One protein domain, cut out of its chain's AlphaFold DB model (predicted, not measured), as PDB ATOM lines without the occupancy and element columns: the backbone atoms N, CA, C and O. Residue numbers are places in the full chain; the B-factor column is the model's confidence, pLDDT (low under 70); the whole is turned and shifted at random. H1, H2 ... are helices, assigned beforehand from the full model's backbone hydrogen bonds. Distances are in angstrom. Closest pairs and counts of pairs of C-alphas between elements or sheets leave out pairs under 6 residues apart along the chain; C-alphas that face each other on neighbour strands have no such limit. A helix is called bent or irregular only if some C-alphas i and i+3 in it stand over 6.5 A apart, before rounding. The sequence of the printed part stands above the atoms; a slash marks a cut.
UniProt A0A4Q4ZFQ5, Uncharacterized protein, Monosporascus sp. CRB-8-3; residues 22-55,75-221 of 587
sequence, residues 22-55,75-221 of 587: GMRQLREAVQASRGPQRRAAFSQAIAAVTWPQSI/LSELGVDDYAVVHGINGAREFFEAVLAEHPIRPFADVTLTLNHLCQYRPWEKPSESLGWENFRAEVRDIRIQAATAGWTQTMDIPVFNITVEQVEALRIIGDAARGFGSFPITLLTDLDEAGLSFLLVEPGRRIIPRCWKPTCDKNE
ATOM      1  N   GLY A  22      89.238 -46.160  16.885       30.70
ATOM      2  CA  GLY A  22      88.709 -46.776  15.660       30.70
ATOM      3  C   GLY A  22      89.255 -48.177  15.351       30.70
ATOM      4  O   GLY A  22      88.572 -48.971  14.707       30.70
ATOM      5  N   MET A  23      90.432 -48.548  15.870       36.84
ATOM      6  CA  MET A  23      90.989 -49.898  15.677       36.84
ATOM      7  C   MET A  23      90.178 -50.998  16.384       36.84
ATOM      8  O   MET A  23      90.192 -52.150  15.944       36.84
ATOM      9  N   ARG A  24      89.423 -50.664  17.442       36.19
ATOM     10  CA  ARG A  24      88.542 -51.621  18.133       36.19
ATOM     11  C   ARG A  24      87.309 -51.965  17.285       36.19
ATOM     12  O   ARG A  24      86.938 -53.127  17.199       36.19
ATOM     13  N   GLN A  25      86.758 -50.983  16.571       36.28
ATOM     14  CA  GLN A  25      85.650 -51.180  15.625       36.28
ATOM     15  C   GLN A  25      86.105 -51.908  14.349       36.28
ATOM     16  O   GLN A  25      85.371 -52.737  13.815       36.28
ATOM     17  N   LEU A  26      87.345 -51.677  13.893       34.94
ATOM     18  CA  LEU A  26      87.945 -52.444  12.795       34.94
ATOM     19  C   LEU A  26      88.119 -53.930  13.167       34.94
ATOM     20  O   LEU A  26      87.911 -54.793  12.322       34.94
ATOM     21  N   ARG A  27      88.440 -54.243  14.433       42.09
ATOM     22  CA  ARG A  27      88.531 -55.623  14.953       42.09
ATOM     23  C   ARG A  27      87.192 -56.358  14.830       42.09
ATOM     24  O   ARG A  27      87.155 -57.455  14.276       42.09
ATOM     25  N   GLU A  28      86.107 -55.729  15.269       40.97
ATOM     26  CA  GLU A  28      84.749 -56.282  15.178       40.97
ATOM     27  C   GLU A  28      84.282 -56.401  13.718       40.97
ATOM     28  O   GLU A  28      83.751 -57.437  13.317       40.97
ATOM     29  N   ALA A  29      84.569 -55.400  12.879       38.84
ATOM     30  CA  ALA A  29      84.225 -55.416  11.457       38.84
ATOM     31  C   ALA A  29      85.018 -56.465  10.653       38.84
ATOM     32  O   ALA A  29      84.469 -57.110   9.759       38.84
ATOM     33  N   VAL A  30      86.299 -56.687  10.963       41.72
ATOM     34  CA  VAL A  30      87.142 -57.707  10.312       41.72
ATOM     35  C   VAL A  30      86.762 -59.116  10.774       41.72
ATOM     36  O   VAL A  30      86.729 -60.034   9.953       41.72
ATOM     37  N   GLN A  31      86.408 -59.305  12.048       45.19
ATOM     38  CA  GLN A  31      85.883 -60.585  12.539       45.19
ATOM     39  C   GLN A  31      84.495 -60.898  11.951       45.19
ATOM     40  O   GLN A  31      84.250 -62.038  11.542       45.19
ATOM     41  N   ALA A  32      83.628 -59.891  11.804       43.38
ATOM     42  CA  ALA A  32      82.302 -60.032  11.196       43.38
ATOM     43  C   ALA A  32      82.334 -60.228   9.665       43.38
ATOM     44  O   ALA A  32      81.487 -60.931   9.118       43.38
ATOM     45  N   SER A  33      83.318 -59.659   8.956       41.22
ATOM     46  CA  SER A  33      83.405 -59.690   7.481       41.22
ATOM     47  C   SER A  33      84.161 -60.889   6.894       41.22
ATOM     48  O   SER A  33      84.252 -61.030   5.669       41.22
ATOM     49  N   ARG A  34      84.686 -61.801   7.723       51.56
ATOM     50  CA  ARG A  34      85.304 -63.050   7.247       51.56
ATOM     51  C   ARG A  34      84.236 -64.018   6.730       51.56
ATOM     52  O   ARG A  34      83.843 -64.948   7.434       51.56
ATOM     53  N   GLY A  35      83.804 -63.815   5.486       58.38
ATOM     54  CA  GLY A  35      82.983 -64.773   4.747       58.38
ATOM     55  C   GLY A  35      83.675 -66.143   4.596       58.38
ATOM     56  O   GLY A  35      84.902 -66.233   4.737       58.38
ATOM     57  N   PRO A  36      82.924 -67.217   4.279       59.72
ATOM     58  CA  PRO A  36      83.436 -68.594   4.227       59.72
ATOM     59  C   PRO A  36      84.681 -68.765   3.341       59.72
ATOM     60  O   PRO A  36      85.604 -69.493   3.694       59.72
ATOM     61  N   GLN A  37      84.745 -68.029   2.229       58.22
ATOM     62  CA  GLN A  37      85.848 -68.089   1.266       58.22
ATOM     63  C   GLN A  37      87.168 -67.524   1.815       58.22
ATOM     64  O   GLN A  37      88.217 -68.127   1.610       58.22
ATOM     65  N   ARG A  38      87.139 -66.408   2.562       60.81
ATOM     66  CA  ARG A  38      88.357 -65.840   3.178       60.81
ATOM     67  C   ARG A  38      88.877 -66.710   4.320       60.81
ATOM     68  O   ARG A  38      90.086 -66.803   4.501       60.81
ATOM     69  N   ARG A  39      87.982 -67.375   5.060       60.84
ATOM     70  CA  ARG A  39      88.371 -68.371   6.072       60.84
ATOM     71  C   ARG A  39      89.039 -69.579   5.417       60.84
ATOM     72  O   ARG A  39      90.100 -69.982   5.870       60.84
ATOM     73  N   ALA A  40      88.476 -70.087   4.318       64.06
ATOM     74  CA  ALA A  40      89.071 -71.184   3.560       64.06
ATOM     75  C   ALA A  40      90.457 -70.825   2.994       64.06
ATOM     76  O   ALA A  40      91.390 -71.602   3.162       64.06
ATOM     77  N   ALA A  41      90.615 -69.635   2.400       64.50
ATOM     78  CA  ALA A  41      91.903 -69.161   1.884       64.50
ATOM     79  C   ALA A  41      92.955 -68.991   2.996       64.50
ATOM     80  O   ALA A  41      94.101 -69.392   2.830       64.50
ATOM     81  N   PHE A  42      92.560 -68.460   4.157       64.12
ATOM     82  CA  PHE A  42      93.437 -68.345   5.324       64.12
ATOM     83  C   PHE A  42      93.862 -69.718   5.866       64.12
ATOM     84  O   PHE A  42      95.045 -69.948   6.094       64.12
ATOM     85  N   SER A  43      92.925 -70.661   6.011       65.44
ATOM     86  CA  SER A  43      93.236 -72.034   6.430       65.44
ATOM     87  C   SER A  43      94.130 -72.765   5.425       65.44
ATOM     88  O   SER A  43      95.020 -73.505   5.835       65.44
ATOM     89  N   GLN A  44      93.934 -72.542   4.122       70.31
ATOM     90  CA  GLN A  44      94.813 -73.069   3.074       70.31
ATOM     91  C   GLN A  44      96.217 -72.458   3.148       70.31
ATOM     92  O   GLN A  44      97.192 -73.199   3.063       70.31
ATOM     93  N   ALA A  45      96.331 -71.143   3.367       69.19
ATOM     94  CA  ALA A  45      97.618 -70.472   3.538       69.19
ATOM     95  C   ALA A  45      98.372 -70.999   4.771       69.19
ATOM     96  O   ALA A  45      99.537 -71.364   4.660       69.19
ATOM     97  N   ILE A  46      97.698 -71.146   5.917       69.06
ATOM     98  CA  ILE A  46      98.290 -71.746   7.127       69.06
ATOM     99  C   ILE A  46      98.749 -73.186   6.881       69.06
ATOM    100  O   ILE A  46      99.808 -73.585   7.368       69.06
ATOM    101  N   ALA A  47      97.962 -73.971   6.141       69.56
ATOM    102  CA  ALA A  47      98.294 -75.358   5.833       69.56
ATOM    103  C   ALA A  47      99.479 -75.494   4.862       69.56
ATOM    104  O   ALA A  47     100.184 -76.498   4.916       69.56
ATOM    105  N   ALA A  48      99.693 -74.508   3.987       72.25
ATOM    106  CA  ALA A  48     100.795 -74.491   3.026       72.25
ATOM    107  C   ALA A  48     102.143 -74.086   3.650       72.25
ATOM    108  O   ALA A  48     103.201 -74.381   3.092       72.25
ATOM    109  N   VAL A  49     102.120 -73.418   4.803       70.50
ATOM    110  CA  VAL A  49     103.322 -72.947   5.493       70.50
ATOM    111  C   VAL A  49     104.002 -74.105   6.229       70.50
ATOM    112  O   VAL A  49     103.380 -74.847   6.993       70.50
ATOM    113  N   THR A  50     105.307 -74.274   6.000       69.00
ATOM    114  CA  THR A  50     106.099 -75.315   6.670       69.00
ATOM    115  C   THR A  50     106.511 -74.834   8.056       69.00
ATOM    116  O   THR A  50     107.520 -74.149   8.219       69.00
ATOM    117  N   TRP A  51     105.724 -75.202   9.063       67.06
ATOM    118  CA  TRP A  51     106.029 -74.900  10.460       67.06
ATOM    119  C   TRP A  51     107.211 -75.741  10.968       67.06
ATOM    120  O   TRP A  51     107.357 -76.902  10.568       67.06
ATOM    121  N   PRO A  52     108.032 -75.219  11.896       57.75
ATOM    122  CA  PRO A  52     109.033 -76.029  12.581       57.75
ATOM    123  C   PRO A  52     108.353 -77.224  13.276       57.75
ATOM    124  O   PRO A  52     107.601 -77.044  14.231       57.75
ATOM    125  N   GLN A  53     108.602 -78.453  12.802       48.16
ATOM    126  CA  GLN A  53     107.972 -79.684  13.327       48.16
ATOM    127  C   GLN A  53     108.391 -80.026  14.768       48.16
ATOM    128  O   GLN A  53     107.775 -80.859  15.426       48.16
ATOM    129  N   SER A  54     109.437 -79.373  15.263       47.59
ATOM    130  CA  SER A  54     109.934 -79.485  16.627       47.59
ATOM    131  C   SER A  54     110.634 -78.184  16.996       47.59
ATOM    132  O   SER A  54     111.365 -77.637  16.161       47.59
ATOM    133  N   ILE A  55     110.498 -77.736  18.246       44.75
ATOM    134  CA  ILE A  55     111.424 -76.761  18.830       44.75
ATOM    135  C   ILE A  55     112.807 -77.417  18.769       44.75
ATOM    136  O   ILE A  55     113.107 -78.306  19.564       44.75
ATOM    137  N   LEU A  75     106.502 -69.401  30.840       44.12
ATOM    138  CA  LEU A  75     105.086 -69.015  30.790       44.12
ATOM    139  C   LEU A  75     104.718 -67.952  31.846       44.12
ATOM    140  O   LEU A  75     103.737 -67.242  31.669       44.12
ATOM    141  N   SER A  76     105.506 -67.810  32.920       41.72
ATOM    142  CA  SER A  76     105.277 -66.830  33.996       41.72
ATOM    143  C   SER A  76     105.605 -65.381  33.623       41.72
ATOM    144  O   SER A  76     105.430 -64.495  34.454       41.72
ATOM    145  N   GLU A  77     106.133 -65.138  32.422       52.66
ATOM    146  CA  GLU A  77     106.521 -63.802  31.955       52.66
ATOM    147  C   GLU A  77     105.590 -63.245  30.869       52.66
ATOM    148  O   GLU A  77     105.794 -62.117  30.425       52.66
ATOM    149  N   LEU A  78     104.590 -64.021  30.441       55.88
ATOM    150  CA  LEU A  78     103.497 -63.537  29.601       55.88
ATOM    151  C   LEU A  78     102.497 -62.769  30.474       55.88
ATOM    152  O   LEU A  78     102.281 -63.127  31.636       55.88
ATOM    153  N   GLY A  79     101.880 -61.719  29.927       60.22
ATOM    154  CA  GLY A  79     100.787 -61.036  30.610       60.22
ATOM    155  C   GLY A  79      99.655 -62.016  30.939       60.22
ATOM    156  O   GLY A  79      99.486 -63.035  30.267       60.22
ATOM    157  N   VAL A  80      98.861 -61.721  31.974       62.38
ATOM    158  CA  VAL A  80      97.720 -62.571  32.381       62.38
ATOM    159  C   VAL A  80      96.771 -62.836  31.200       62.38
ATOM    160  O   VAL A  80      96.273 -63.952  31.057       62.38
ATOM    161  N   ASP A  81      96.590 -61.840  30.331       66.31
ATOM    162  CA  ASP A  81      95.758 -61.931  29.129       66.31
ATOM    163  C   ASP A  81      96.394 -62.814  28.040       66.31
ATOM    164  O   ASP A  81      95.719 -63.665  27.467       66.31
ATOM    165  N   ASP A  82      97.704 -62.696  27.803       68.19
ATOM    166  CA  ASP A  82      98.428 -63.514  26.819       68.19
ATOM    167  C   ASP A  82      98.481 -64.988  27.227       68.19
ATOM    168  O   ASP A  82      98.368 -65.884  26.390       68.19
ATOM    169  N   TYR A  83      98.630 -65.250  28.530       71.00
ATOM    170  CA  TYR A  83      98.623 -66.605  29.070       71.00
ATOM    171  C   TYR A  83      97.296 -67.308  28.772       71.00
ATOM    172  O   TYR A  83      97.303 -68.487  28.425       71.00
ATOM    173  N   ALA A  84      96.168 -66.594  28.844       69.31
ATOM    174  CA  ALA A  84      94.857 -67.152  28.525       69.31
ATOM    175  C   ALA A  84      94.734 -67.577  27.051       69.31
ATOM    176  O   ALA A  84      94.091 -68.588  26.772       69.31
ATOM    177  N   VAL A  85      95.383 -66.858  26.126       73.00
ATOM    178  CA  VAL A  85      95.373 -67.171  24.683       73.00
ATOM    179  C   VAL A  85      96.108 -68.476  24.381       73.00
ATOM    180  O   VAL A  85      95.680 -69.244  23.522       73.00
ATOM    181  N   VAL A  86      97.210 -68.744  25.087       75.50
ATOM    182  CA  VAL A  86      98.115 -69.865  24.771       75.50
ATOM    183  C   VAL A  86      98.070 -71.008  25.787       75.50
ATOM    184  O   VAL A  86      98.844 -71.964  25.692       75.50
ATOM    185  N   HIS A  87      97.165 -70.935  26.765       77.19
ATOM    186  CA  HIS A  87      97.039 -71.939  27.814       77.19
ATOM    187  C   HIS A  87      96.660 -73.315  27.250       77.19
ATOM    188  O   HIS A  87      95.655 -73.469  26.560       77.19
ATOM    189  N   GLY A  88      97.433 -74.344  27.605       74.62
ATOM    190  CA  GLY A  88      97.174 -75.727  27.188       74.62
ATOM    191  C   GLY A  88      97.622 -76.064  25.762       74.62
ATOM    192  O   GLY A  88      97.420 -77.197  25.327       74.62
ATOM    193  N   ILE A  89      98.254 -75.122  25.057       80.75
ATOM    194  CA  ILE A  89      98.810 -75.338  23.721       80.75
ATOM    195  C   ILE A  89     100.217 -75.925  23.825       80.75
ATOM    196  O   ILE A  89     101.078 -75.360  24.497       80.75
ATOM    197  N   ASN A  90     100.466 -77.035  23.122       75.06
ATOM    198  CA  ASN A  90     101.762 -77.727  23.141       75.06
ATOM    199  C   ASN A  90     102.484 -77.704  21.780       75.06
ATOM    200  O   ASN A  90     103.673 -78.018  21.710       75.06
ATOM    201  N   GLY A  91     101.789 -77.342  20.694       75.00
ATOM    202  CA  GLY A  91     102.347 -77.283  19.342       75.00
ATOM    203  C   GLY A  91     102.691 -75.866  18.877       75.00
ATOM    204  O   GLY A  91     101.934 -74.927  19.105       75.00
ATOM    205  N   ALA A  92     103.796 -75.715  18.139       76.00
ATOM    206  CA  ALA A  92     104.185 -74.448  17.504       76.00
ATOM    207  C   ALA A  92     103.105 -73.905  16.554       76.00
ATOM    208  O   ALA A  92     102.804 -72.716  16.542       76.00
ATOM    209  N   ARG A  93     102.500 -74.802  15.771       79.19
ATOM    210  CA  ARG A  93     101.415 -74.466  14.849       79.19
ATOM    211  C   ARG A  93     100.168 -73.992  15.592       79.19
ATOM    212  O   ARG A  93      99.650 -72.929  15.280       79.19
ATOM    213  N   GLU A  94      99.724 -74.761  16.584       80.06
ATOM    214  CA  GLU A  94      98.569 -74.420  17.424       80.06
ATOM    215  C   GLU A  94      98.782 -73.078  18.140       80.06
ATOM    216  O   GLU A  94      97.852 -72.285  18.253       80.06
ATOM    217  N   PHE A  95     100.020 -72.788  18.558       85.12
ATOM    218  CA  PHE A  95     100.383 -71.518  19.182       85.12
ATOM    219  C   PHE A  95     100.145 -70.348  18.229       85.12
ATOM    220  O   PHE A  95      99.417 -69.418  18.568       85.12
ATOM    221  N   PHE A  96     100.712 -70.395  17.019       83.50
ATOM    222  CA  PHE A  96     100.522 -69.313  16.055       83.50
ATOM    223  C   PHE A  96      99.074 -69.224  15.568       83.50
ATOM    224  O   PHE A  96      98.583 -68.119  15.364       83.50
ATOM    225  N   GLU A  97      98.362 -70.344  15.433       83.56
ATOM    226  CA  GLU A  97      96.928 -70.345  15.121       83.56
ATOM    227  C   GLU A  97      96.109 -69.623  16.206       83.56
ATOM    228  O   GLU A  97      95.261 -68.794  15.866       83.56
ATOM    229  N   ALA A  98      96.396 -69.860  17.490       83.12
ATOM    230  CA  ALA A  98      95.738 -69.175  18.603       83.12
ATOM    231  C   ALA A  98      96.081 -67.678  18.653       83.12
ATOM    232  O   ALA A  98      95.182 -66.840  18.733       83.12
ATOM    233  N   VAL A  99      97.361 -67.321  18.510       84.69
ATOM    234  CA  VAL A  99      97.797 -65.914  18.470       84.69
ATOM    235  C   VAL A  99      97.160 -65.176  17.287       84.69
ATOM    236  O   VAL A  99      96.693 -64.050  17.439       84.69
ATOM    237  N   LEU A 100      97.070 -65.804  16.111       87.12
ATOM    238  CA  LEU A 100      96.446 -65.218  14.918       87.12
ATOM    239  C   LEU A 100      94.915 -65.138  14.995       87.12
ATOM    240  O   LEU A 100      94.313 -64.341  14.264       87.12
ATOM    241  N   ALA A 101      94.273 -65.958  15.832       83.25
ATOM    242  CA  ALA A 101      92.839 -65.864  16.090       83.25
ATOM    243  C   ALA A 101      92.502 -64.571  16.848       83.25
ATOM    244  O   ALA A 101      91.563 -63.865  16.468       83.25
ATOM    245  N   GLU A 102      93.321 -64.223  17.842       83.50
ATOM    246  CA  GLU A 102      93.190 -62.993  18.632       83.50
ATOM    247  C   GLU A 102      93.753 -61.760  17.912       83.50
ATOM    248  O   GLU A 102      93.175 -60.666  17.945       83.50
ATOM    249  N   HIS A 103      94.863 -61.935  17.194       86.44
ATOM    250  CA  HIS A 103      95.605 -60.868  16.530       86.44
ATOM    251  C   HIS A 103      95.730 -61.139  15.027       86.44
ATOM    252  O   HIS A 103      96.811 -61.465  14.531       86.44
ATOM    253  N   PRO A 104      94.637 -60.967  14.264       86.75
ATOM    254  CA  PRO A 104      94.625 -61.285  12.845       86.75
ATOM    255  C   PRO A 104      95.582 -60.393  12.047       86.75
ATOM    256  O   PRO A 104      95.738 -59.209  12.351       86.75
ATOM    257  N   ILE A 105      96.161 -60.961  10.985       88.50
ATOM    258  CA  ILE A 105      96.940 -60.227   9.976       88.50
ATOM    259  C   ILE A 105      96.056 -59.130   9.371       88.50
ATOM    260  O   ILE A 105      94.903 -59.388   8.995       88.50
ATOM    261  N   ARG A 106      96.584 -57.904   9.300       86.81
ATOM    262  CA  ARG A 106      95.862 -56.763   8.725       86.81
ATOM    263  C   ARG A 106      95.524 -57.003   7.244       86.81
ATOM    264  O   ARG A 106      96.340 -57.572   6.526       86.81
ATOM    265  N   PRO A 107      94.359 -56.537   6.750       84.88
ATOM    266  CA  PRO A 107      93.868 -56.883   5.409       84.88
ATOM    267  C   PRO A 107      94.774 -56.490   4.236       84.88
ATOM    268  O   PRO A 107      94.575 -57.000   3.139       84.88
ATOM    269  N   PHE A 108      95.704 -55.560   4.454       84.69
ATOM    270  CA  PHE A 108      96.606 -55.038   3.432       84.69
ATOM    271  C   PHE A 108      97.995 -55.692   3.428       84.69
ATOM    272  O   PHE A 108      98.804 -55.335   2.577       84.69
ATOM    273  N   ALA A 109      98.292 -56.579   4.380       89.00
ATOM    274  CA  ALA A 109      99.532 -57.350   4.404       89.00
ATOM    275  C   ALA A 109      99.315 -58.706   3.718       89.00
ATOM    276  O   ALA A 109      98.252 -59.320   3.878       89.00
ATOM    277  N   ASP A 110     100.310 -59.189   2.973       89.88
ATOM    278  CA  ASP A 110     100.235 -60.517   2.365       89.88
ATOM    279  C   ASP A 110     100.284 -61.604   3.449       89.88
ATOM    280  O   ASP A 110     101.230 -61.709   4.238       89.88
ATOM    281  N   VAL A 111      99.235 -62.432   3.498       87.81
ATOM    282  CA  VAL A 111      99.079 -63.474   4.523       87.81
ATOM    283  C   VAL A 111     100.200 -64.505   4.441       87.81
ATOM    284  O   VAL A 111     100.728 -64.911   5.472       87.81
ATOM    285  N   THR A 112     100.576 -64.926   3.236       87.81
ATOM    286  CA  THR A 112     101.562 -65.992   3.027       87.81
ATOM    287  C   THR A 112     102.944 -65.527   3.467       87.81
ATOM    288  O   THR A 112     103.623 -66.212   4.229       87.81
ATOM    289  N   LEU A 113     103.341 -64.330   3.042       90.06
ATOM    290  CA  LEU A 113     104.614 -63.722   3.412       90.06
ATOM    291  C   LEU A 113     104.674 -63.398   4.913       90.06
ATOM    292  O   LEU A 113     105.683 -63.687   5.555       90.06
ATOM    293  N   THR A 114     103.586 -62.895   5.508       90.12
ATOM    294  CA  THR A 114     103.527 -62.645   6.962       90.12
ATOM    295  C   THR A 114     103.696 -63.944   7.752       90.12
ATOM    296  O   THR A 114     104.462 -63.989   8.715       90.12
ATOM    297  N   LEU A 115     103.036 -65.029   7.333       87.94
ATOM    298  CA  LEU A 115     103.195 -66.341   7.966       87.94
ATOM    299  C   LEU A 115     104.618 -66.894   7.803       87.94
ATOM    300  O   LEU A 115     105.155 -67.470   8.750       87.94
ATOM    301  N   ASN A 116     105.257 -66.678   6.649       87.88
ATOM    302  CA  ASN A 116     106.656 -67.057   6.435       87.88
ATOM    303  C   ASN A 116     107.601 -66.322   7.394       87.88
ATOM    304  O   ASN A 116     108.514 -66.945   7.937       87.88
ATOM    305  N   HIS A 117     107.374 -65.028   7.643       89.75
ATOM    306  CA  HIS A 117     108.128 -64.285   8.654       89.75
ATOM    307  C   HIS A 117     107.843 -64.805  10.066       89.75
ATOM    308  O   HIS A 117     108.785 -65.042  10.815       89.75
ATOM    309  N   LEU A 118     106.578 -65.057  10.420       87.50
ATOM    310  CA  LEU A 118     106.205 -65.606  11.733       87.50
ATOM    311  C   LEU A 118     106.882 -66.952  12.029       87.50
ATOM    312  O   LEU A 118     107.299 -67.186  13.161       87.50
ATOM    313  N   CYS A 119     107.077 -67.803  11.019       85.38
ATOM    314  CA  CYS A 119     107.769 -69.088  11.172       85.38
ATOM    315  C   CYS A 119     109.238 -68.978  11.595       85.38
ATOM    316  O   CYS A 119     109.822 -69.972  12.028       85.38
ATOM    317  N   GLN A 120     109.850 -67.803  11.443       85.38
ATOM    318  CA  GLN A 120     111.236 -67.567  11.850       85.38
ATOM    319  C   GLN A 120     111.367 -67.363  13.363       85.38
ATOM    320  O   GLN A 120     112.467 -67.480  13.904       85.38
ATOM    321  N   TYR A 121     110.259 -67.086  14.052       84.56
ATOM    322  CA  TYR A 121     110.236 -66.845  15.486       84.56
ATOM    323  C   TYR A 121     109.941 -68.128  16.241       84.56
ATOM    324  O   TYR A 121     109.143 -68.968  15.811       84.56
ATOM    325  N   ARG A 122     110.581 -68.290  17.400       83.88
ATOM    326  CA  ARG A 122     110.277 -69.431  18.254       83.88
ATOM    327  C   ARG A 122     108.972 -69.146  18.994       83.88
ATOM    328  O   ARG A 122     108.806 -68.062  19.551       83.88
ATOM    329  N   PRO A 123     108.035 -70.100  19.029       81.69
ATOM    330  CA  PRO A 123     106.832 -69.910  19.819       81.69
ATOM    331  C   PRO A 123     107.210 -69.779  21.302       81.69
ATOM    332  O   PRO A 123     108.211 -70.347  21.748       81.69
ATOM    333  N   TRP A 124     106.438 -68.979  22.039       76.81
ATOM    334  CA  TRP A 124     106.714 -68.569  23.428       76.81
ATOM    335  C   TRP A 124     108.023 -67.788  23.662       76.81
ATOM    336  O   TRP A 124     108.371 -67.515  24.812       76.81
ATOM    337  N   GLU A 125     108.763 -67.415  22.617       79.06
ATOM    338  CA  GLU A 125     109.928 -66.538  22.748       79.06
ATOM    339  C   GLU A 125     109.480 -65.091  22.951       79.06
ATOM    340  O   GLU A 125     108.551 -64.612  22.298       79.06
ATOM    341  N   LYS A 126     110.153 -64.380  23.859       73.94
ATOM    342  CA  LYS A 126     109.919 -62.947  24.016       73.94
ATOM    343  C   LYS A 126     110.368 -62.228  22.743       73.94
ATOM    344  O   LYS A 126     111.513 -62.429  22.339       73.94
ATOM    345  N   PRO A 127     109.542 -61.339  22.160       72.50
ATOM    346  CA  PRO A 127     109.888 -60.640  20.923       72.50
ATOM    347  C   PRO A 127     111.268 -59.978  20.987       72.50
ATOM    348  O   PRO A 127     112.074 -60.165  20.083       72.50
ATOM    349  N   SER A 128     111.591 -59.313  22.103       71.00
ATOM    350  CA  SER A 128     112.877 -58.636  22.325       71.00
ATOM    351  C   SER A 128     114.107 -59.550  22.344       71.00
ATOM    352  O   SER A 128     115.217 -59.046  22.228       71.00
ATOM    353  N   GLU A 129     113.927 -60.855  22.556       73.19
ATOM    354  CA  GLU A 129     115.006 -61.854  22.592       73.19
ATOM    355  C   GLU A 129     115.105 -62.654  21.286       73.19
ATOM    356  O   GLU A 129     116.018 -63.462  21.121       73.19
ATOM    357  N   SER A 130     114.166 -62.453  20.358       80.31
ATOM    358  CA  SER A 130     114.154 -63.185  19.099       80.31
ATOM    359  C   SER A 130     115.204 -62.641  18.130       80.31
ATOM    360  O   SER A 130     115.355 -61.433  17.946       80.31
ATOM    361  N   LEU A 131     115.895 -63.545  17.435       82.56
ATOM    362  CA  LEU A 131     116.885 -63.169  16.420       82.56
ATOM    363  C   LEU A 131     116.259 -62.326  15.295       82.56
ATOM    364  O   LEU A 131     116.900 -61.425  14.764       82.56
ATOM    365  N   GLY A 132     114.992 -62.590  14.952       83.38
ATOM    366  CA  GLY A 132     114.248 -61.794  13.971       83.38
ATOM    367  C   GLY A 132     114.104 -60.330  14.392       83.38
ATOM    368  O   GLY A 132     114.258 -59.437  13.561       83.38
ATOM    369  N   TRP A 133     113.901 -60.078  15.687       84.94
ATOM    370  CA  TRP A 133     113.837 -58.732  16.249       84.94
ATOM    371  C   TRP A 133     115.188 -58.018  16.236       84.94
ATOM    372  O   TRP A 133     115.272 -56.859  15.832       84.94
ATOM    373  N   GLU A 134     116.249 -58.708  16.662       84.81
ATOM    374  CA  GLU A 134     117.607 -58.159  16.648       84.81
ATOM    375  C   GLU A 134     118.045 -57.796  15.225       84.81
ATOM    376  O   GLU A 134     118.547 -56.692  15.002       84.81
ATOM    377  N   ASN A 135     117.779 -58.681  14.259       87.88
ATOM    378  CA  ASN A 135     118.061 -58.439  12.847       87.88
ATOM    379  C   ASN A 135     117.251 -57.256  12.308       87.88
ATOM    380  O   ASN A 135     117.820 -56.372  11.676       87.88
ATOM    381  N   PHE A 136     115.952 -57.190  12.614       89.00
ATOM    382  CA  PHE A 136     115.107 -56.072  12.194       89.00
ATOM    383  C   PHE A 136     115.622 -54.733  12.734       89.00
ATOM    384  O   PHE A 136     115.741 -53.761  11.991       89.00
ATOM    385  N   ARG A 137     115.980 -54.666  14.024       88.25
ATOM    386  CA  ARG A 137     116.559 -53.443  14.602       88.25
ATOM    387  C   ARG A 137     117.895 -53.083  13.966       88.25
ATOM    388  O   ARG A 137     118.158 -51.899  13.767       88.25
ATOM    389  N   ALA A 138     118.741 -54.069  13.668       88.75
ATOM    390  CA  ALA A 138     120.001 -53.830  12.973       88.75
ATOM    391  C   ALA A 138     119.758 -53.232  11.577       88.75
ATOM    392  O   ALA A 138     120.375 -52.225  11.243       88.75
ATOM    393  N   GLU A 139     118.792 -53.757  10.820       90.25
ATOM    394  CA  GLU A 139     118.410 -53.224   9.506       90.25
ATOM    395  C   GLU A 139     117.879 -51.785   9.591       90.25
ATOM    396  O   GLU A 139     118.341 -50.914   8.853       90.25
ATOM    397  N   VAL A 140     116.963 -51.494  10.525       90.06
ATOM    398  CA  VAL A 140     116.446 -50.126  10.738       90.06
ATOM    399  C   VAL A 140     117.571 -49.165  11.123       90.06
ATOM    400  O   VAL A 140     117.636 -48.035  10.635       90.06
ATOM    401  N   ARG A 141     118.489 -49.615  11.982       88.62
ATOM    402  CA  ARG A 141     119.650 -48.835  12.403       88.62
ATOM    403  C   ARG A 141     120.584 -48.533  11.234       88.62
ATOM    404  O   ARG A 141     121.003 -47.387  11.084       88.62
ATOM    405  N   ASP A 142     120.893 -49.528  10.412       88.62
ATOM    406  CA  ASP A 142     121.756 -49.368   9.244       88.62
ATOM    407  C   ASP A 142     121.131 -48.414   8.227       88.62
ATOM    408  O   ASP A 142     121.815 -47.534   7.698       88.62
ATOM    409  N   ILE A 143     119.817 -48.526   8.016       87.69
ATOM    410  CA  ILE A 143     119.039 -47.582   7.216       87.69
ATOM    411  C   ILE A 143     119.177 -46.161   7.768       87.69
ATOM    412  O   ILE A 143     119.491 -45.240   7.013       87.69
ATOM    413  N   ARG A 144     118.988 -45.975   9.077       87.50
ATOM    414  CA  ARG A 144     119.089 -44.660   9.718       87.50
ATOM    415  C   ARG A 144     120.478 -44.050   9.552       87.50
ATOM    416  O   ARG A 144     120.588 -42.876   9.212       87.50
ATOM    417  N   ILE A 145     121.536 -44.833   9.761       86.69
ATOM    418  CA  ILE A 145     122.928 -44.379   9.617       86.69
ATOM    419  C   ILE A 145     123.216 -43.975   8.170       86.69
ATOM    420  O   ILE A 145     123.808 -42.920   7.930       86.69
ATOM    421  N   GLN A 146     122.784 -44.785   7.202       85.06
ATOM    422  CA  GLN A 146     122.934 -44.471   5.783       85.06
ATOM    423  C   GLN A 146     122.184 -43.182   5.431       85.06
ATOM    424  O   GLN A 146     122.767 -42.284   4.823       85.06
ATOM    425  N   ALA A 147     120.931 -43.057   5.870       83.25
ATOM    426  CA  ALA A 147     120.089 -41.893   5.613       83.25
ATOM    427  C   ALA A 147     120.627 -40.606   6.236       83.25
ATOM    428  O   ALA A 147     120.701 -39.579   5.557       83.25
ATOM    429  N   ALA A 148     121.104 -40.680   7.479       84.88
ATOM    430  CA  ALA A 148     121.763 -39.570   8.150       84.88
ATOM    431  C   ALA A 148     123.059 -39.158   7.431       84.88
ATOM    432  O   ALA A 148     123.299 -37.969   7.228       84.88
ATOM    433  N   THR A 149     123.864 -40.128   6.984       85.06
ATOM    434  CA  THR A 149     125.132 -39.877   6.275       85.06
ATOM    435  C   THR A 149     124.900 -39.249   4.898       85.06
ATOM    436  O   THR A 149     125.661 -38.386   4.471       85.06
ATOM    437  N   ALA A 150     123.820 -39.630   4.214       82.62
ATOM    438  CA  ALA A 150     123.398 -39.034   2.949       82.62
ATOM    439  C   ALA A 150     122.588 -37.732   3.120       82.62
ATOM    440  O   ALA A 150     122.118 -37.173   2.127       82.62
ATOM    441  N   GLY A 151     122.384 -37.260   4.356       84.50
ATOM    442  CA  GLY A 151     121.672 -36.016   4.648       84.50
ATOM    443  C   GLY A 151     120.182 -36.035   4.297       84.50
ATOM    444  O   GLY A 151     119.630 -34.981   3.988       84.50
ATOM    445  N   TRP A 152     119.531 -37.205   4.310       82.19
ATOM    446  CA  TRP A 152     118.087 -37.356   4.065       82.19
ATOM    447  C   TRP A 152     117.593 -36.732   2.741       82.19
ATOM    448  O   TRP A 152     116.493 -36.177   2.659       82.19
ATOM    449  N   THR A 153     118.409 -36.786   1.684       81.38
ATOM    450  CA  THR A 153     118.087 -36.149   0.396       81.38
ATOM    451  C   THR A 153     117.005 -36.893  -0.402       81.38
ATOM    452  O   THR A 153     116.769 -38.086  -0.232       81.38
ATOM    453  N   GLN A 154     116.317 -36.181  -1.305       76.56
ATOM    454  CA  GLN A 154     115.222 -36.736  -2.126       76.56
ATOM    455  C   GLN A 154     115.695 -37.724  -3.203       76.56
ATOM    456  O   GLN A 154     114.895 -38.476  -3.744       76.56
ATOM    457  N   THR A 155     116.985 -37.697  -3.534       71.00
ATOM    458  CA  THR A 155     117.617 -38.533  -4.564       71.00
ATOM    459  C   THR A 155     118.303 -39.758  -3.973       71.00
ATOM    460  O   THR A 155     119.131 -40.382  -4.633       71.00
ATOM    461  N   MET A 156     118.030 -40.059  -2.707       70.19
ATOM    462  CA  MET A 156     118.676 -41.151  -2.010       70.19
ATOM    463  C   MET A 156     118.103 -42.488  -2.494       70.19
ATOM    464  O   MET A 156     116.934 -42.787  -2.270       70.19
ATOM    465  N   ASP A 157     118.928 -43.290  -3.164       69.50
ATOM    466  CA  ASP A 157     118.658 -44.715  -3.367       69.50
ATOM    467  C   ASP A 157     119.288 -45.439  -2.179       69.50
ATOM    468  O   ASP A 157     120.511 -45.423  -2.033       69.50
ATOM    469  N   ILE A 158     118.465 -45.985  -1.282       67.62
ATOM    470  CA  ILE A 158     118.942 -46.783  -0.147       67.62
ATOM    471  C   ILE A 158     118.957 -48.235  -0.616       67.62
ATOM    472  O   ILE A 158     117.898 -48.864  -0.661       67.62
ATOM    473  N   PRO A 159     120.128 -48.796  -0.972       58.03
ATOM    474  CA  PRO A 159     120.204 -50.115  -1.592       58.03
ATOM    475  C   PRO A 159     119.822 -51.267  -0.649       58.03
ATOM    476  O   PRO A 159     119.698 -52.394  -1.112       58.03
ATOM    477  N   VAL A 160     119.641 -51.008   0.653       57.12
ATOM    478  CA  VAL A 160     119.483 -52.028   1.712       57.12
ATOM    479  C   VAL A 160     118.049 -52.100   2.260       57.12
ATOM    480  O   VAL A 160     117.819 -52.589   3.362       57.12
ATOM    481  N   PHE A 161     117.050 -51.605   1.529       67.06
ATOM    482  CA  PHE A 161     115.666 -51.656   2.006       67.06
ATOM    483  C   PHE A 161     115.044 -53.053   1.823       67.06
ATOM    484  O   PHE A 161     114.294 -53.287   0.881       67.06
ATOM    485  N   ASN A 162     115.361 -53.981   2.731       79.75
ATOM    486  CA  ASN A 162     114.751 -55.319   2.789       79.75
ATOM    487  C   ASN A 162     113.564 -55.410   3.763       79.75
ATOM    488  O   ASN A 162     112.954 -56.470   3.885       79.75
ATOM    489  N   ILE A 163     113.222 -54.311   4.439       87.75
ATOM    490  CA  ILE A 163     112.141 -54.295   5.421       87.75
ATOM    491  C   ILE A 163     110.787 -54.300   4.704       87.75
ATOM    492  O   ILE A 163     110.411 -53.336   4.037       87.75
ATOM    493  N   THR A 164     110.027 -55.380   4.880       89.12
ATOM    494  CA  THR A 164     108.691 -55.536   4.286       89.12
ATOM    495  C   THR A 164     107.577 -55.184   5.272       89.12
ATOM    496  O   THR A 164     107.744 -55.222   6.494       89.12
ATOM    497  N   VAL A 165     106.392 -54.865   4.743       89.31
ATOM    498  CA  VAL A 165     105.181 -54.629   5.553       89.31
ATOM    499  C   VAL A 165     104.828 -55.884   6.350       89.31
ATOM    500  O   VAL A 165     104.408 -55.804   7.502       89.31
ATOM    501  N   GLU A 166     105.039 -57.048   5.749       92.44
ATOM    502  CA  GLU A 166     104.759 -58.363   6.306       92.44
ATOM    503  C   GLU A 166     105.707 -58.724   7.450       92.44
ATOM    504  O   GLU A 166     105.273 -59.314   8.439       92.44
ATOM    505  N   GLN A 167     106.978 -58.320   7.372       91.81
ATOM    506  CA  GLN A 167     107.927 -58.464   8.474       91.81
ATOM    507  C   GLN A 167     107.513 -57.597   9.671       91.81
ATOM    508  O   GLN A 167     107.476 -58.084  10.801       91.81
ATOM    509  N   VAL A 168     107.123 -56.341   9.428       91.19
ATOM    510  CA  VAL A 168     106.608 -55.433  10.470       91.19
ATOM    511  C   VAL A 168     105.301 -55.961  11.077       91.19
ATOM    512  O   VAL A 168     105.067 -55.846  12.281       91.19
ATOM    513  N   GLU A 169     104.442 -56.571  10.262       91.62
ATOM    514  CA  GLU A 169     103.193 -57.174  10.721       91.62
ATOM    515  C   GLU A 169     103.426 -58.439  11.555       91.62
ATOM    516  O   GLU A 169     102.777 -58.610  12.588       91.62
ATOM    517  N   ALA A 170     104.380 -59.289  11.170       91.75
ATOM    518  CA  ALA A 170     104.792 -60.439  11.972       91.75
ATOM    519  C   ALA A 170     105.290 -59.994  13.357       91.75
ATOM    520  O   ALA A 170     104.895 -60.563  14.375       91.75
ATOM    521  N   LEU A 171     106.075 -58.914  13.401       90.00
ATOM    522  CA  LEU A 171     106.546 -58.308  14.642       90.00
ATOM    523  C   LEU A 171     105.417 -57.792  15.533       90.00
ATOM    524  O   LEU A 171     105.418 -58.052  16.734       90.00
ATOM    525  N   ARG A 172     104.414 -57.130  14.950       90.38
ATOM    526  CA  ARG A 172     103.207 -56.713  15.677       90.38
ATOM    527  C   ARG A 172     102.474 -57.901  16.292       90.38
ATOM    528  O   ARG A 172     101.988 -57.802  17.411       90.38
ATOM    529  N   ILE A 173     102.323 -58.991  15.541       89.75
ATOM    530  CA  ILE A 173     101.570 -60.175  15.975       89.75
ATOM    531  C   ILE A 173     102.260 -60.832  17.171       89.75
ATOM    532  O   ILE A 173     101.595 -61.128  18.161       89.75
ATOM    533  N   ILE A 174     103.584 -60.983  17.107       86.75
ATOM    534  CA  ILE A 174     104.397 -61.511  18.214       86.75
ATOM    535  C   ILE A 174     104.384 -60.563  19.411       86.75
ATOM    536  O   ILE A 174     104.422 -61.014  20.552       86.75
ATOM    537  N   GLY A 175     104.229 -59.267  19.157       82.94
ATOM    538  CA  GLY A 175     103.858 -58.307  20.175       82.94
ATOM    539  C   GLY A 175     105.042 -57.689  20.899       82.94
ATOM    540  O   GLY A 175     106.172 -57.669  20.412       82.94
ATOM    541  N   ASP A 176     104.759 -57.173  22.089       78.50
ATOM    542  CA  ASP A 176     105.716 -56.527  22.974       78.50
ATOM    543  C   ASP A 176     105.934 -57.338  24.241       78.50
ATOM    544  O   ASP A 176     105.005 -57.916  24.798       78.50
ATOM    545  N   ALA A 177     107.167 -57.327  24.742       69.62
ATOM    546  CA  ALA A 177     107.499 -58.018  25.978       69.62
ATOM    547  C   ALA A 177     106.747 -57.434  27.190       69.62
ATOM    548  O   ALA A 177     106.539 -58.153  28.163       69.62
ATOM    549  N   ALA A 178     106.352 -56.154  27.142       71.81
ATOM    550  CA  ALA A 178     105.611 -55.496  28.218       71.81
ATOM    551  C   ALA A 178     104.090 -55.458  27.992       71.81
ATOM    552  O   ALA A 178     103.335 -55.496  28.963       71.81
ATOM    553  N   ARG A 179     103.631 -55.348  26.738       71.69
ATOM    554  CA  ARG A 179     102.203 -55.181  26.394       71.69
ATOM    555  C   ARG A 179     101.532 -56.410  25.780       71.69
ATOM    556  O   ARG A 179     100.329 -56.351  25.535       71.69
ATOM    557  N   GLY A 180     102.276 -57.486  25.545       79.12
ATOM    558  CA  GLY A 180     101.729 -58.743  25.048       79.12
ATOM    559  C   GLY A 180     101.525 -58.797  23.539       79.12
ATOM    560  O   GLY A 180     101.980 -57.915  22.792       79.12
ATOM    561  N   PHE A 181     100.839 -59.845  23.085       83.00
ATOM    562  CA  PHE A 181     100.630 -60.138  21.667       83.00
ATOM    563  C   PHE A 181      99.835 -59.037  20.947       83.00
ATOM    564  O   PHE A 181      99.024 -58.305  21.518       83.00
ATOM    565  N   GLY A 182     100.085 -58.886  19.645       82.69
ATOM    566  CA  GLY A 182      99.345 -57.955  18.789       82.69
ATOM    567  C   GLY A 182      99.598 -56.463  19.021       82.69
ATOM    568  O   GLY A 182      98.990 -55.649  18.315       82.69
ATOM    569  N   SER A 183     100.456 -56.104  19.975       82.31
ATOM    570  CA  SER A 183     100.860 -54.731  20.270       82.31
ATOM    571  C   SER A 183     102.187 -54.387  19.588       82.31
ATOM    572  O   SER A 183     103.037 -55.245  19.380       82.31
ATOM    573  N   PHE A 184     102.379 -53.124  19.207       80.56
ATOM    574  CA  PHE A 184     103.692 -52.685  18.739       80.56
ATOM    575  C   PHE A 184     104.595 -52.400  19.939       80.56
ATOM    576  O   PHE A 184     104.207 -51.598  20.798       80.56
ATOM    577  N   PRO A 185     105.806 -52.977  19.985       77.75
ATOM    578  CA  PRO A 185     106.803 -52.568  20.960       77.75
ATOM    579  C   PRO A 185     107.115 -51.091  20.770       77.75
ATOM    580  O   PRO A 185     107.404 -50.658  19.654       77.75
ATOM    581  N   ILE A 186     107.073 -50.314  21.853       80.69
ATOM    582  CA  ILE A 186     107.315 -48.860  21.797       80.69
ATOM    583  C   ILE A 186     108.660 -48.577  21.126       80.69
ATOM    584  O   ILE A 186     108.744 -47.714  20.264       80.69
ATOM    585  N   THR A 187     109.677 -49.384  21.439       81.75
ATOM    586  CA  THR A 187     111.008 -49.266  20.835       81.75
ATOM    587  C   THR A 187     110.983 -49.381  19.314       81.75
ATOM    588  O   THR A 187     111.730 -48.684  18.653       81.75
ATOM    589  N   LEU A 188     110.122 -50.235  18.748       84.12
ATOM    590  CA  LEU A 188     110.014 -50.387  17.296       84.12
ATOM    591  C   LEU A 188     109.341 -49.183  16.649       84.12
ATOM    592  O   LEU A 188     109.762 -48.771  15.577       84.12
ATOM    593  N   LEU A 189     108.309 -48.626  17.288       86.19
ATOM    594  CA  LEU A 189     107.689 -47.393  16.806       86.19
ATOM    595  C   LEU A 189     108.725 -46.268  16.770       86.19
ATOM    596  O   LEU A 189     108.890 -45.641  15.731       86.19
ATOM    597  N   THR A 190     109.491 -46.107  17.851       84.94
ATOM    598  CA  THR A 190     110.584 -45.132  17.930       84.94
ATOM    599  C   THR A 190     111.657 -45.382  16.870       84.94
ATOM    600  O   THR A 190     112.001 -44.461  16.137       84.94
ATOM    601  N   ASP A 191     112.142 -46.619  16.724       85.88
ATOM    602  CA  ASP A 191     113.170 -46.965  15.733       85.88
ATOM    603  C   ASP A 191     112.685 -46.674  14.296       85.88
ATOM    604  O   ASP A 191     113.429 -46.126  13.480       85.88
ATOM    605  N   LEU A 192     111.424 -47.001  13.984       88.62
ATOM    606  CA  LEU A 192     110.809 -46.714  12.685       88.62
ATOM    607  C   LEU A 192     110.604 -45.216  12.454       88.62
ATOM    608  O   LEU A 192     110.849 -44.748  11.343       88.62
ATOM    609  N   ASP A 193     110.171 -44.465  13.465       86.75
ATOM    610  CA  ASP A 193     110.003 -43.011  13.381       86.75
ATOM    611  C   ASP A 193     111.343 -42.309  13.152       86.75
ATOM    612  O   ASP A 193     111.465 -41.476  12.250       86.75
ATOM    613  N   GLU A 194     112.383 -42.700  13.889       85.75
ATOM    614  CA  GLU A 194     113.738 -42.163  13.732       85.75
ATOM    615  C   GLU A 194     114.349 -42.490  12.364       85.75
ATOM    616  O   GLU A 194     115.165 -41.716  11.853       85.75
ATOM    617  N   ALA A 195     113.948 -43.612  11.761       87.44
ATOM    618  CA  ALA A 195     114.309 -43.995  10.400       87.44
ATOM    619  C   ALA A 195     113.387 -43.386   9.319       87.44
ATOM    620  O   ALA A 195     113.667 -43.521   8.129       87.44
ATOM    621  N   GLY A 196     112.286 -42.722   9.690       86.94
ATOM    622  CA  GLY A 196     111.280 -42.214   8.751       86.94
ATOM    623  C   GLY A 196     110.492 -43.313   8.018       86.94
ATOM    624  O   GLY A 196     110.003 -43.080   6.914       86.94
ATOM    625  N   LEU A 197     110.394 -44.508   8.607       89.44
ATOM    626  CA  LEU A 197     109.776 -45.719   8.048       89.44
ATOM    627  C   LEU A 197     108.401 -46.052   8.639       89.44
ATOM    628  O   LEU A 197     107.779 -47.047   8.267       89.44
ATOM    629  N   SER A 198     107.879 -45.232   9.542       88.75
ATOM    630  CA  SER A 198     106.589 -45.471  10.195       88.75
ATOM    631  C   SER A 198     105.387 -45.466   9.247       88.75
ATOM    632  O   SER A 198     104.344 -46.034   9.578       88.75
ATOM    633  N   PHE A 199     105.539 -44.964   8.016       86.94
ATOM    634  CA  PHE A 199     104.536 -45.125   6.959       86.94
ATOM    635  C   PHE A 199     104.226 -46.601   6.637       86.94
ATOM    636  O   PHE A 199     103.122 -46.901   6.185       86.94
ATOM    637  N   LEU A 200     105.148 -47.538   6.900       88.62
ATOM    638  CA  LEU A 200     104.919 -48.981   6.723       88.62
ATOM    639  C   LEU A 200     103.808 -49.516   7.631       88.62
ATOM    640  O   LEU A 200     103.167 -50.521   7.320       88.62
ATOM    641  N   LEU A 201     103.554 -48.827   8.743       88.25
ATOM    642  CA  LEU A 201     102.510 -49.189   9.688       88.25
ATOM    643  C   LEU A 201     101.115 -48.764   9.215       88.25
ATOM    644  O   LEU A 201     100.118 -49.216   9.780       88.25
ATOM    645  N   VAL A 202     101.033 -47.913   8.192       85.75
ATOM    646  CA  VAL A 202      99.787 -47.364   7.654       85.75
ATOM    647  C   VAL A 202      99.331 -48.187   6.446       85.75
ATOM    648  O   VAL A 202     100.135 -48.737   5.693       85.75
ATOM    649  N   GLU A 203      98.019 -48.289   6.250       85.06
ATOM    650  CA  GLU A 203      97.430 -48.951   5.082       85.06
ATOM    651  C   GLU A 203      97.856 -48.255   3.772       85.06
ATOM    652  O   GLU A 203      97.789 -47.025   3.720       85.06
ATOM    653  N   PRO A 204      98.221 -49.000   2.704       82.94
ATOM    654  CA  PRO A 204      98.686 -48.468   1.420       82.94
ATOM    655  C   PRO A 204      97.978 -47.209   0.910       82.94
ATOM    656  O   PRO A 204      98.635 -46.214   0.608       82.94
ATOM    657  N   GLY A 205      96.641 -47.213   0.884       80.06
ATOM    658  CA  GLY A 205      95.838 -46.095   0.369       80.06
ATOM    659  C   GLY A 205      95.889 -44.818   1.214       80.06
ATOM    660  O   GLY A 205      95.394 -43.780   0.788       80.06
ATOM    661  N   ARG A 206      96.477 -44.876   2.413       81.00
ATOM    662  CA  ARG A 206      96.605 -43.755   3.356       81.00
ATOM    663  C   ARG A 206      98.061 -43.407   3.667       81.00
ATOM    664  O   ARG A 206      98.301 -42.498   4.458       81.00
ATOM    665  N   ARG A 207      99.032 -44.121   3.084       86.19
ATOM    666  CA  ARG A 207     100.458 -43.883   3.336       86.19
ATOM    667  C   ARG A 207     100.869 -42.547   2.747       86.19
ATOM    668  O   ARG A 207     100.870 -42.381   1.531       86.19
ATOM    669  N   ILE A 208     101.272 -41.629   3.612       82.31
ATOM    670  CA  ILE A 208     102.026 -40.443   3.225       82.31
ATOM    671  C   ILE A 208     103.490 -40.786   3.470       82.31
ATOM    672  O   ILE A 208     103.883 -41.007   4.613       82.31
ATOM    673  N   ILE A 209     104.278 -40.874   2.400       84.75
ATOM    674  CA  ILE A 209     105.704 -41.185   2.511       84.75
ATOM    675  C   ILE A 209     106.542 -39.904   2.502       84.75
ATOM    676  O   ILE A 209     106.223 -38.955   1.773       84.75
ATOM    677  N   PRO A 210     107.644 -39.853   3.264       83.06
ATOM    678  CA  PRO A 210     108.635 -38.808   3.090       83.06
ATOM    679  C   PRO A 210     109.245 -38.837   1.686       83.06
ATOM    680  O   PRO A 210     109.450 -39.898   1.100       83.06
ATOM    681  N   ARG A 211     109.590 -37.666   1.138       83.19
ATOM    682  CA  ARG A 211     110.112 -37.566  -0.239       83.19
ATOM    683  C   ARG A 211     111.406 -38.347  -0.465       83.19
ATOM    684  O   ARG A 211     111.601 -38.845  -1.564       83.19
ATOM    685  N   CYS A 212     112.264 -38.458   0.549       82.94
ATOM    686  CA  CYS A 212     113.486 -39.267   0.486       82.94
ATOM    687  C   CYS A 212     113.205 -40.761   0.278       82.94
ATOM    688  O   CYS A 212     114.047 -41.460  -0.268       82.94
ATOM    689  N   TRP A 213     112.014 -41.239   0.646       85.62
ATOM    690  CA  TRP A 213     111.615 -42.636   0.494       85.62
ATOM    691  C   TRP A 213     110.920 -42.941  -0.832       85.62
ATOM    692  O   TRP A 213     110.742 -44.114  -1.154       85.62
ATOM    693  N   LYS A 214     110.558 -41.920  -1.621       86.62
ATOM    694  CA  LYS A 214     109.848 -42.097  -2.895       86.62
ATOM    695  C   LYS A 214     110.604 -42.998  -3.885       86.62
ATOM    696  O   LYS A 214     110.010 -43.993  -4.290       86.62
ATOM    697  N   PRO A 215     111.889 -42.753  -4.217       85.38
ATOM    698  CA  PRO A 215     112.613 -43.594  -5.175       85.38
ATOM    699  C   PRO A 215     112.659 -45.068  -4.756       85.38
ATOM    700  O   PRO A 215     112.444 -45.960  -5.573       85.38
ATOM    701  N   THR A 216     112.889 -45.323  -3.466       84.69
ATOM    702  CA  THR A 216     112.921 -46.673  -2.894       84.69
ATOM    703  C   THR A 216     111.550 -47.345  -2.932       84.69
ATOM    704  O   THR A 216     111.465 -48.529  -3.252       84.69
ATOM    705  N   CYS A 217     110.475 -46.612  -2.626       85.94
ATOM    706  CA  CYS A 217     109.116 -47.145  -2.708       85.94
ATOM    707  C   CYS A 217     108.734 -47.469  -4.156       85.94
ATOM    708  O   CYS A 217     108.191 -48.540  -4.400       85.94
ATOM    709  N   ASP A 218     109.080 -46.597  -5.106       86.56
ATOM    710  CA  ASP A 218     108.828 -46.806  -6.537       86.56
ATOM    711  C   ASP A 218     109.579 -48.039  -7.061       86.56
ATOM    712  O   ASP A 218     109.001 -48.882  -7.743       86.56
ATOM    713  N   LYS A 219     110.857 -48.184  -6.692       85.38
ATOM    714  CA  LYS A 219     111.722 -49.309  -7.087       85.38
ATOM    715  C   LYS A 219     111.246 -50.659  -6.548       85.38
ATOM    716  O   LYS A 219     111.406 -51.665  -7.229       85.38
ATOM    717  N   ASN A 220     110.693 -50.676  -5.336       81.31
ATOM    718  CA  ASN A 220     110.212 -51.890  -4.670       81.31
ATOM    719  C   ASN A 220     108.695 -52.090  -4.807       81.31
ATOM    720  O   ASN A 220     108.131 -52.924  -4.104       81.31
ATOM    721  N   GLU A 221     108.033 -51.305  -5.663       85.75
ATOM    722  CA  GLU A 221     106.585 -51.357  -5.890       85.75
ATOM    723  C   GLU A 221     105.756 -51.234  -4.595       85.75
ATOM    724  O   GLU A 221     104.658 -51.779  -4.474       85.75
TER     725      GLU A 221
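What this domain is: This is residues 22 to 55 and 75 to 221 of the 587 residues of an uncharacterized protein of Monosporascus sp. CRB-8-3 (UniProt A0A4Q4ZFQ5). Short helices are gathered around H7, which lies in the middle, with H5 crossing it on one side and the small H9 at its first end, while the long helix H6 runs past with H8 side by side with part of it. H3 and H4 cross near one end of the long axis, H2 reaches in to H5, and H1 and H10 lie at the outside, touching no helix. The printed part has 181 residues with ten named helices, H1 to H10 in order along the chain, and no named strand; its class is all helix. It is compact, with a radius of gyration of the C-alphas of 17.3 A and spans of 52 by 36 by 32 A.

Where its parts are: H1 is residues 22 to 32, beginning at C-alpha 22 (88.709, -46.776, 15.660), and H2 is residues 36 to 48, 18.4 A long. After the cut come H3, residues 80 to 86, H4, residues 92 to 102, 15.9 A, and H5, residues 111 to 118. H6, residues 131 to 149, is the longest helix, 26.7 A, from C-alpha 131 at (116.885, -63.169, 16.420). H7 is residues 165 to 174, 14.4 A, H8 residues 186 to 194, and H9 residues 198 to 201. H10, residues 211 to 219, ends at C-alpha 219 (111.722, -49.309, -7.087) and is irregular: C-alphas 212 and 215 are 7.2 A apart.

How they stand to each other: H7 is the hub, touching three helices. It touches H5 at a steep tilt of 57 degrees, the same way, the closest C-alphas being Thr 114 and Glu 166 at 4.5 A. H9 touches H7, closest at the C-alphas of Val 165 and Leu 200, 5.8 A. H4 and H7 only just touch, only at their ends, with 3 pairs of C-alphas within 8 A, the closest Leu 100 and Ile 173 at 7.3 A. H3 touches H4 at a steep tilt of 55 degrees, opposite ways, closest at the C-alphas of Val 86 and Phe 95, 6.3 A. H2 touches H5 with residues 42 to 46 alone, closest at the C-alphas of Ala 45 and Thr 112, 6.0 A. H6 touches H8 with residues 137 to 144 alone, at a shallow tilt of 25 degrees, the same way; the closest C-alphas are Val 140 and Asp 191, 6.8 A. H1 and H7 are apart, as are H7 and H10. Every O i to N i+4 pair is within hydrogen-bond range in H1 to H8, against 3 of 5 in H10; H9 is too short for such a pair.

The domain as a whole: The two C-alphas farthest apart, Gly 88 and Thr 155, are 53.0 A apart. Residues 56 to 74 are not printed, and C-alphas 55 and 75 are 15.6 A apart across this cut. The links H5 to H6, H6 to H7 and H7 to H8 are long. The mean pLDDT of the printed part is 76.3; 46 residues are under 70, among them 22 to 43, 75 to 82 and 157 to 161.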